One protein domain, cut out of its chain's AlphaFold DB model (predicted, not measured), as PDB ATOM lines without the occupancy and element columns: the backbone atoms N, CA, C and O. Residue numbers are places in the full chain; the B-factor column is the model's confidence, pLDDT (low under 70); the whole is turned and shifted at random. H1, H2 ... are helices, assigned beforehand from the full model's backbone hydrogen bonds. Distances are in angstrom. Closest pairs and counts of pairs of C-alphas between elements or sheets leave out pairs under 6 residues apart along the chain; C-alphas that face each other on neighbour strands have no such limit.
ATOM      1  N   ALA A  20     135.488 155.374 112.315       90.44
ATOM      2  CA  ALA A  20     134.356 154.762 111.623       90.44
ATOM      3  C   ALA A  20     133.739 153.594 112.419       90.44
ATOM      4  O   ALA A  20     132.513 153.467 112.479       90.44
ATOM      5  N   LEU A  21     134.573 152.759 113.046       92.44
ATOM      6  CA  LEU A  21     134.135 151.626 113.862       92.44
ATOM      7  C   LEU A  21     133.613 152.098 115.220       92.44
ATOM      8  O   LEU A  21     132.533 151.669 115.629       92.44
ATOM      9  N   VAL A  22     134.299 153.055 115.852       92.75
ATOM     10  CA  VAL A  22     133.825 153.729 117.073       92.75
ATOM     11  C   VAL A  22     132.413 154.279 116.855       92.75
ATOM     12  O   VAL A  22     131.480 153.940 117.584       92.75
ATOM     13  N   ASN A  23     132.209 155.054 115.789       92.62
ATOM     14  CA  ASN A  23     130.906 155.629 115.466       92.62
ATOM     15  C   ASN A  23     129.848 154.559 115.154       92.62
ATOM     16  O   ASN A  23     128.686 154.711 115.543       92.62
ATOM     17  N   ARG A  24     130.210 153.467 114.470       92.88
ATOM     18  CA  ARG A  24     129.280 152.368 114.156       92.88
ATOM     19  C   ARG A  24     128.714 151.727 115.419       92.88
ATOM     20  O   ARG A  24     127.497 151.536 115.483       92.88
ATOM     21  N   PHE A  25     129.575 151.388 116.377       91.31
ATOM     22  CA  PHE A  25     129.180 150.662 117.585       91.31
ATOM     23  C   PHE A  25     128.631 151.575 118.686       91.31
ATOM     24  O   PHE A  25     127.773 151.135 119.442       91.31
ATOM     25  N   ASN A  26     128.981 152.865 118.696       89.81
ATOM     26  CA  ASN A  26     128.303 153.851 119.546       89.81
ATOM     27  C   ASN A  26     126.837 154.062 119.135       89.81
ATOM     28  O   ASN A  26     125.957 154.158 119.986       89.81
ATOM     29  N   ASN A  27     126.553 154.123 117.829       90.25
ATOM     30  CA  ASN A  27     125.189 154.351 117.333       90.25
ATOM     31  C   ASN A  27     124.322 153.088 117.340       90.25
ATOM     32  O   ASN A  27     123.094 153.166 117.359       90.25
ATOM     33  N   LYS A  28     124.953 151.921 117.245       90.06
ATOM     34  CA  LYS A  28     124.290 150.620 117.181       90.06
ATOM     35  C   LYS A  28     125.144 149.615 117.962       90.06
ATOM     36  O   LYS A  28     125.957 148.923 117.339       90.06
ATOM     37  N   PRO A  29     124.980 149.582 119.296       89.94
ATOM     38  CA  PRO A  29     125.706 148.671 120.168       89.94
ATOM     39  C   PRO A  29     125.470 147.212 119.795       89.94
ATOM     40  O   PRO A  29     124.488 146.872 119.128       89.94
ATOM     41  N   LEU A  30     126.384 146.353 120.235       90.69
ATOM     42  CA  LEU A  30     126.253 144.924 120.025       90.69
ATOM     43  C   LEU A  30     125.053 144.393 120.837       90.69
ATOM     44  O   LEU A  30     124.921 144.752 122.008       90.69
ATOM     45  N   PRO A  31     124.160 143.573 120.253       90.88
ATOM     46  CA  PRO A  31     123.090 142.933 121.012       90.88
ATOM     47  C   PRO A  31     123.643 142.017 122.111       90.88
ATOM     48  O   PRO A  31     124.694 141.396 121.936       90.88
ATOM     49  N   GLU A  32     122.905 141.859 123.211       89.38
ATOM     50  CA  GLU A  32     123.293 140.961 124.310       89.38
ATOM     51  C   GLU A  32     123.484 139.515 123.825       89.38
ATOM     52  O   GLU A  32     124.489 138.883 124.143       89.38
ATOM     53  N   GLY A  33     122.581 139.021 122.968       89.06
ATOM     54  CA  GLY A  33     122.685 137.681 122.382       89.06
ATOM     55  C   GLY A  33     123.942 137.491 121.533       89.06
ATOM     56  O   GLY A  33     124.551 136.430 121.578       89.06
ATOM     57  N   ALA A  34     124.386 138.534 120.826       91.12
ATOM     58  CA  ALA A  34     125.641 138.515 120.076       91.12
ATOM     59  C   ALA A  34     126.880 138.523 120.994       91.12
ATOM     60  O   ALA A  34     127.895 137.915 120.660       91.12
ATOM     61  N   CYS A  35     126.804 139.174 122.159       92.19
ATOM     62  CA  CYS A  35     127.869 139.106 123.163       92.19
ATOM     63  C   CYS A  35     127.958 137.715 123.785       92.19
ATOM     64  O   CYS A  35     129.046 137.149 123.852       92.19
ATOM     65  N   ALA A  36     126.813 137.148 124.181       89.88
ATOM     66  CA  ALA A  36     126.733 135.791 124.710       89.88
ATOM     67  C   ALA A  36     127.337 134.789 123.722       89.88
ATOM     68  O   ALA A  36     128.144 133.959 124.113       89.88
ATOM     69  N   LEU A  37     127.027 134.953 122.440       90.00
ATOM     70  CA  LEU A  37     127.586 134.197 121.328       90.00
ATOM     71  C   LEU A  37     129.116 134.151 121.283       90.00
ATOM     72  O   LEU A  37     129.715 133.097 121.099       90.00
ATOM     73  N   ILE A  38     129.752 135.310 121.433       92.12
ATOM     74  CA  ILE A  38     131.215 135.435 121.425       92.12
ATOM     75  C   ILE A  38     131.814 134.858 122.714       92.12
ATOM     76  O   ILE A  38     132.917 134.309 122.706       92.12
ATOM     77  N   ASP A  39     131.083 134.971 123.820       91.94
ATOM     78  CA  ASP A  39     131.495 134.466 125.126       91.94
ATOM     79  C   ASP A  39     131.267 132.952 125.289       91.94
ATOM     80  O   ASP A  39     131.817 132.346 126.216       91.94
ATOM     81  N   LEU A  40     130.483 132.327 124.404       89.75
ATOM     82  CA  LEU A  40     130.221 130.893 124.443       89.75
ATOM     83  C   LEU A  40     131.494 130.085 124.163       89.75
ATOM     84  O   LEU A  40     132.250 130.380 123.234       89.75
ATOM     85  N   PRO A  41     131.715 128.991 124.909       85.75
ATOM     86  CA  PRO A  41     132.718 128.005 124.542       85.75
ATOM     87  C   PRO A  41     132.407 127.409 123.162       85.75
ATOM     88  O   PRO A  41     131.274 127.020 122.898       85.75
ATOM     89  N   GLY A  42     133.419 127.252 122.303       79.56
ATOM     90  CA  GLY A  42     133.234 126.793 120.915       79.56
ATOM     91  C   GLY A  42     132.671 125.373 120.741       79.56
ATOM     92  O   GLY A  42     132.399 124.955 119.620       79.56
ATOM     93  N   ASN A  43     132.503 124.616 121.827       80.75
ATOM     94  CA  ASN A  43     131.862 123.299 121.853       80.75
ATOM     95  C   ASN A  43     130.398 123.341 122.331       80.75
ATOM     96  O   ASN A  43     129.800 122.284 122.533       80.75
ATOM     97  N   VAL A  44     129.841 124.531 122.561       75.75
ATOM     98  CA  VAL A  44     128.456 124.745 122.986       75.75
ATOM     99  C   VAL A  44     127.711 125.450 121.860       75.75
ATOM    100  O   VAL A  44     128.130 126.504 121.397       75.75
ATOM    101  N   PHE A  45     126.600 124.858 121.427       65.88
ATOM    102  CA  PHE A  45     125.724 125.424 120.408       65.88
ATOM    103  C   PHE A  45     124.395 125.810 121.063       65.88
ATOM    104  O   PHE A  45     123.768 124.967 121.708       65.88
ATOM    105  N   LEU A  46     123.971 127.068 120.933       65.88
ATOM    106  CA  LEU A  46     122.640 127.497 121.360       65.88
ATOM    107  C   LEU A  46     121.661 127.292 120.201       65.88
ATOM    108  O   LEU A  46     121.808 127.879 119.136       65.88
ATOM    109  N   GLU A  47     120.621 126.488 120.420       61.91
ATOM    110  CA  GLU A  47     119.577 126.206 119.418       61.91
ATOM    111  C   GLU A  47     118.737 127.437 119.017       61.91
ATOM    112  O   GLU A  47     117.908 127.350 118.115       61.91
ATOM    113  N   THR A  48     118.917 128.583 119.678       54.75
ATOM    114  CA  THR A  48     117.986 129.722 119.630       54.75
ATOM    115  C   THR A  48     118.593 131.012 119.097       54.75
ATOM    116  O   THR A  48     118.042 132.088 119.332       54.75
ATOM    117  N   GLU A  49     119.748 130.957 118.444       64.88
ATOM    118  CA  GLU A  49     120.379 132.187 117.984       64.88
ATOM    119  C   GLU A  49     119.647 132.747 116.773       64.88
ATOM    120  O   GLU A  49     119.796 132.287 115.645       64.88
ATOM    121  N   ASP A  50     118.834 133.765 117.047       80.12
ATOM    122  CA  ASP A  50     118.299 134.670 116.042       80.12
ATOM    123  C   ASP A  50     119.436 135.079 115.089       80.12
ATOM    124  O   ASP A  50     120.513 135.487 115.537       80.12
ATOM    125  N   GLU A  51     119.207 134.946 113.781       85.38
ATOM    126  CA  GLU A  51     120.195 135.174 112.718       85.38
ATOM    127  C   GLU A  51     120.906 136.526 112.895       85.38
ATOM    128  O   GLU A  51     122.112 136.663 112.667       85.38
ATOM    129  N   VAL A  52     120.172 137.520 113.401       87.12
ATOM    130  CA  VAL A  52     120.696 138.852 113.702       87.12
ATOM    131  C   VAL A  52     121.841 138.836 114.725       87.12
ATOM    132  O   VAL A  52     122.788 139.612 114.582       87.12
ATOM    133  N   ASN A  53     121.800 137.952 115.725       89.31
ATOM    134  CA  ASN A  53     122.837 137.833 116.748       89.31
ATOM    135  C   ASN A  53     124.104 137.207 116.167       89.31
ATOM    136  O   ASN A  53     125.195 137.716 116.421       89.31
ATOM    137  N   VAL A  54     123.963 136.179 115.324       89.00
ATOM    138  CA  VAL A  54     125.089 135.533 114.630       89.00
ATOM    139  C   VAL A  54     125.792 136.523 113.705       89.00
ATOM    140  O   VAL A  54     127.022 136.645 113.725       89.00
ATOM    141  N   ILE A  55     125.018 137.283 112.925       90.75
ATOM    142  CA  ILE A  55     125.547 138.321 112.035       90.75
ATOM    143  C   ILE A  55     126.257 139.407 112.848       90.75
ATOM    144  O   ILE A  55     127.368 139.811 112.500       90.75
ATOM    145  N   ALA A  56     125.642 139.882 113.933       92.31
ATOM    146  CA  ALA A  56     126.219 140.928 114.767       92.31
ATOM    147  C   ALA A  56     127.513 140.466 115.458       92.31
ATOM    148  O   ALA A  56     128.507 141.194 115.420       92.31
ATOM    149  N   ALA A  57     127.536 139.250 116.010       91.88
ATOM    150  CA  ALA A  57     128.719 138.645 116.617       91.88
ATOM    151  C   ALA A  57     129.859 138.499 115.599       91.88
ATOM    152  O   ALA A  57     130.987 138.936 115.837       91.88
ATOM    153  N   SER A  58     129.546 137.962 114.416       93.06
ATOM    154  CA  SER A  58     130.507 137.811 113.320       93.06
ATOM    155  C   SER A  58     131.081 139.159 112.886       93.06
ATOM    156  O   SER A  58     132.295 139.300 112.728       93.06
ATOM    157  N   LEU A  59     130.225 140.176 112.741       94.69
ATOM    158  CA  LEU A  59     130.644 141.526 112.379       94.69
ATOM    159  C   LEU A  59     131.580 142.125 113.435       94.69
ATOM    160  O   LEU A  59     132.605 142.689 113.063       94.69
ATOM    161  N   TRP A  60     131.272 141.976 114.728       94.50
ATOM    162  CA  TRP A  60     132.153 142.426 115.809       94.50
ATOM    163  C   TRP A  60     133.540 141.796 115.698       94.50
ATOM    164  O   TRP A  60     134.532 142.515 115.602       94.50
ATOM    165  N   VAL A  61     133.617 140.464 115.627       94.88
ATOM    166  CA  VAL A  61     134.892 139.733 115.549       94.88
ATOM    167  C   VAL A  61     135.713 140.166 114.330       94.88
ATOM    168  O   VAL A  61     136.927 140.358 114.433       94.88
ATOM    169  N   LEU A  62     135.071 140.349 113.174       94.50
ATOM    170  CA  LEU A  62     135.742 140.823 111.961       94.50
ATOM    171  C   LEU A  62     136.245 142.262 112.106       94.50
ATOM    172  O   LEU A  62     137.374 142.548 111.708       94.50
ATOM    173  N   CYS A  63     135.451 143.154 112.699       94.75
ATOM    174  CA  CYS A  63     135.862 144.527 112.968       94.75
ATOM    175  C   CYS A  63     137.047 144.582 113.935       94.75
ATOM    176  O   CYS A  63     137.987 145.319 113.666       94.75
ATOM    177  N   VAL A  64     137.049 143.780 115.005       94.81
ATOM    178  CA  VAL A  64     138.182 143.683 115.945       94.81
ATOM    179  C   VAL A  64     139.448 143.222 115.224       94.81
ATOM    180  O   VAL A  64     140.516 143.803 115.399       94.81
ATOM    181  N   LYS A  65     139.345 142.205 114.358       92.75
ATOM    182  CA  LYS A  65     140.486 141.747 113.552       92.75
ATOM    183  C   LYS A  65     141.001 142.836 112.617       92.75
ATOM    184  O   LYS A  65     142.208 143.013 112.516       92.75
ATOM    185  N   TYR A  66     140.101 143.553 111.950       91.38
ATOM    186  CA  TYR A  66     140.461 144.634 111.037       91.38
ATOM    187  C   TYR A  66     141.124 145.811 111.764       91.38
ATOM    188  O   TYR A  66     142.124 146.344 111.289       91.38
ATOM    189  N   ASP A  67     140.593 146.198 112.922       92.25
ATOM    190  CA  ASP A  67     141.124 147.294 113.732       92.25
ATOM    191  C   ASP A  67     142.523 146.965 114.277       92.25
ATOM    192  O   ASP A  67     143.398 147.824 114.299       92.25
ATOM    193  N   ASN A  68     142.794 145.693 114.582       92.00
ATOM    194  CA  ASN A  68     144.118 145.232 115.007       92.00
ATOM    195  C   ASN A  68     145.149 145.087 113.870       92.00
ATOM    196  O   ASN A  68     146.321 144.836 114.151       92.00
ATOM    197  N   LEU A  69     144.765 145.239 112.595       90.25
ATOM    198  CA  LEU A  69     145.740 145.216 111.497       90.25
ATOM    199  C   LEU A  69     146.657 146.448 111.563       90.25
ATOM    200  O   LEU A  69     146.159 147.558 111.789       90.25
ATOM    201  N   PRO A  70     147.964 146.306 111.276       88.19
ATOM    202  CA  PRO A  70     148.852 147.443 111.063       88.19
ATOM    203  C   PRO A  70     148.300 148.386 109.992       88.19
ATOM    204  O   PRO A  70     147.757 147.946 108.979       88.19
ATOM    205  N   SER A  71     148.482 149.697 110.161       83.00
ATOM    206  CA  SER A  71     147.919 150.711 109.255       83.00
ATOM    207  C   SER A  71     148.288 150.492 107.783       83.00
ATOM    208  O   SER A  71     147.485 150.789 106.904       83.00
ATOM    209  N   GLY A  72     149.490 149.964 107.518       82.56
ATOM    210  CA  GLY A  72     149.967 149.638 106.169       82.56
ATOM    211  C   GLY A  72     149.385 148.350 105.574       82.56
ATOM    212  O   GLY A  72     149.443 148.169 104.363       82.56
ATOM    213  N   GLU A  73     148.812 147.478 106.404       83.81
ATOM    214  CA  GLU A  73     148.177 146.217 105.998       83.81
ATOM    215  C   GLU A  73     146.657 146.341 105.891       83.81
ATOM    216  O   GLU A  73     146.009 145.491 105.283       83.81
ATOM    217  N   ARG A  74     146.071 147.407 106.453       86.81
ATOM    218  CA  ARG A  74     144.638 147.683 106.349       86.81
ATOM    219  C   ARG A  74     144.277 147.952 104.886       86.81
ATOM    220  O   ARG A  74     144.716 148.956 104.318       86.81
ATOM    221  N   PRO A  75     143.457 147.103 104.253       81.56
ATOM    222  CA  PRO A  75     143.069 147.327 102.875       81.56
ATOM    223  C   PRO A  75     142.127 148.537 102.776       81.56
ATOM    224  O   PRO A  75     140.973 148.493 103.193       81.56
ATOM    225  N   THR A  76     142.622 149.632 102.200       81.06
ATOM    226  CA  THR A  76     141.894 150.908 102.044       81.06
ATOM    227  C   THR A  76     141.233 151.068 100.675       81.06
ATOM    228  O   THR A  76     140.449 151.989 100.453       81.06
ATOM    229  N   THR A  77     141.528 150.163  99.741       79.62
ATOM    230  CA  THR A  77     140.980 150.144  98.382       79.62
ATOM    231  C   THR A  77     140.514 148.742  97.993       79.62
ATOM    232  O   THR A  77     140.987 147.730  98.519       79.62
ATOM    233  N   ARG A  78     139.619 148.664  97.003       77.56
ATOM    234  CA  ARG A  78     139.160 147.385  96.441       77.56
ATOM    235  C   ARG A  78     140.305 146.536  95.878       77.56
ATOM    236  O   ARG A  78     140.272 145.320  96.015       77.56
ATOM    237  N   GLU A  79     141.321 147.161  95.290       76.75
ATOM    238  CA  GLU A  79     142.482 146.433  94.765       76.75
ATOM    239  C   GLU A  79     143.404 145.933  95.885       76.75
ATOM    240  O   GLU A  79     143.885 144.805  95.816       76.75
ATOM    241  N   SER A  80     143.594 146.704  96.964       76.69
ATOM    242  CA  SER A  80     144.317 146.197  98.143       76.69
ATOM    243  C   SER A  80     143.587 145.032  98.816       76.69
ATOM    244  O   SER A  80     144.244 144.112  99.287       76.69
ATOM    245  N   LEU A  81     142.247 145.021  98.799       74.50
ATOM    246  CA  LEU A  81     141.459 143.889  99.300       74.50
ATOM    247  C   LEU A  81     141.733 142.608  98.500       74.50
ATOM    248  O   LEU A  81     141.926 141.556  99.102       74.50
ATOM    249  N   ARG A  82     141.788 142.695  97.161       76.12
ATOM    250  CA  ARG A  82     142.063 141.532  96.296       76.12
ATOM    251  C   ARG A  82     143.439 140.921  96.548       76.12
ATOM    252  O   ARG A  82     143.560 139.706  96.645       76.12
ATOM    253  N   ARG A  83     144.463 141.756  96.728       70.94
ATOM    254  CA  ARG A  83     145.823 141.273  97.018       70.94
ATOM    255  C   ARG A  83     145.908 140.536  98.352       70.94
ATOM    256  O   ARG A  83     146.599 139.531  98.449       70.94
ATOM    257  N   VAL A  84     145.177 141.010  99.365       68.62
ATOM    258  CA  VAL A  84     145.094 140.332 100.669       68.62
ATOM    259  C   VAL A  84     144.394 138.975 100.548       68.62
ATOM    260  O   VAL A  84     144.779 138.044 101.251       68.62
ATOM    261  N   SER A  85     143.391 138.828  99.671       65.31
ATOM    262  CA  SER A  85     142.792 137.508  99.414       65.31
ATOM    263  C   SER A  85     143.752 136.560  98.696       65.31
ATOM    264  O   SER A  85     143.918 135.437  99.153       65.31
ATOM    265  N   GLU A  86     144.444 137.024  97.653       67.94
ATOM    266  CA  GLU A  86     145.362 136.198  96.852       67.94
ATOM    267  C   GLU A  86     146.547 135.675  97.689       67.94
ATOM    268  O   GLU A  86     146.854 134.489  97.657       67.94
ATOM    269  N   GLN A  87     147.144 136.518  98.544       61.75
ATOM    270  CA  GLN A  87     148.237 136.095  99.435       61.75
ATOM    271  C   GLN A  87     147.847 134.994 100.432       61.75
ATOM    272  O   GLN A  87     148.716 134.255 100.900       61.75
ATOM    273  N   ARG A  88     146.569 134.895 100.818       59.12
ATOM    274  CA  ARG A  88     146.113 133.845 101.744       59.12
ATOM    275  C   ARG A  88     145.955 132.501 101.043       59.12
ATOM    276  O   ARG A  88     146.183 131.483 101.693       59.12
ATOM    277  N   ASP A  89     145.628 132.503  99.754       59.91
ATOM    278  CA  ASP A  89     145.508 131.281  98.958       59.91
ATOM    279  C   ASP A  89     146.896 130.661  98.698       59.91
ATOM    280  O   ASP A  89     147.072 129.456  98.868       59.91
ATOM    281  N   ASP A  90     147.919 131.487  98.447       57.12
ATOM    282  CA  ASP A  90     149.309 131.031  98.250       57.12
ATOM    283  C   ASP A  90     149.939 130.400  99.512       57.12
ATOM    284  O   ASP A  90     150.808 129.524  99.436       57.12
ATOM    285  N   LEU A  91     149.518 130.837 100.704       55.66
ATOM    286  CA  LEU A  91     149.982 130.273 101.978       55.66
ATOM    287  C   LEU A  91     149.289 128.948 102.328       55.66
ATOM    288  O   LEU A  91     149.865 128.142 103.058       55.66
ATOM    289  N   ALA A  92     148.077 128.713 101.821       56.16
ATOM    290  CA  ALA A  92     147.341 127.471 102.052       56.16
ATOM    291  C   ALA A  92     147.867 126.303 101.195       56.16
ATOM    292  O   ALA A  92     147.764 125.152 101.618       56.16
ATOM    293  N   ASP A  93     148.476 126.587 100.040       54.94
ATOM    294  CA  ASP A  93     149.033 125.575  99.126       54.94
ATOM    295  C   ASP A  93     150.425 125.066  99.566       54.94
ATOM    296  O   ASP A  93     150.784 123.910  99.361       54.94
ATOM    297  N   ASN A  94     151.195 125.884 100.294       52.50
ATOM    298  CA  ASN A  94     152.551 125.534 100.750       52.50
ATOM    299  C   ASN A  94     152.609 124.721 102.065       52.50
ATOM    300  O   ASN A  94     153.693 124.477 102.594       52.50
ATOM    301  N   GLY A  95     151.460 124.302 102.610       50.78
ATOM    302  CA  GLY A  95     151.359 123.493 103.836       50.78
ATOM    303  C   GLY A  95     151.283 121.976 103.619       50.78
ATOM    304  O   GLY A  95     151.136 121.239 104.592       50.78
TER     305      GLY A  95
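This is residues 20 to 95 of the 97 residues of an uncharacterized protein of Kwoniella bestiolae CBS 10118 (UniProt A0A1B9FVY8). A loose, flat frame is built on one long helix, H3: short H2 packs on its residues 53 to 57, short H1 comes near it, and long H4 is set apart, with residues 85 to 95 sticking out. The printed part has 76 residues with four named helices, H1, H2, H3 and H4 in chain order, and no named strand; its class is all helix. The radius of gyration of the C-alphas is 15.7 A, and they span 38 by 35 by 18 A.

H3, residues 51 to 67, is 24.2 A long from C-alpha 51 at (120.195, 135.174, 112.718). H2 is residues 32 to 39, 10.5 A, and H1 residues 20 to 27, 10.8 A. H4, residues 78 to 93, is 24.1 A long and ends at C-alpha 93, (149.033, 125.575, 99.126).

H3 touches H2 with residues 53 to 57 alone, the same way at a steep tilt of 56 degrees; the closest C-alphas, of Ala 34 and Asn 53, are 4.4 A apart. H1 and H3 are close but not clearly touching, with the closest C-alphas, of Leu 21 and Cys 63, 7.4 A apart. H4 is apart from H1, H2 and H3. Every O i to N i+4 pair is within hydrogen-bond range in H1, H2 and H3, and 10 of 12 in H4.

The C-alphas farthest apart, of Asn 27 and Asn 94, are 43.1 A apart. The printed part has no cut, and the link H2 to H3 is long. The pLDDT is under 70 at residues 45 to 49 and 84 to 95.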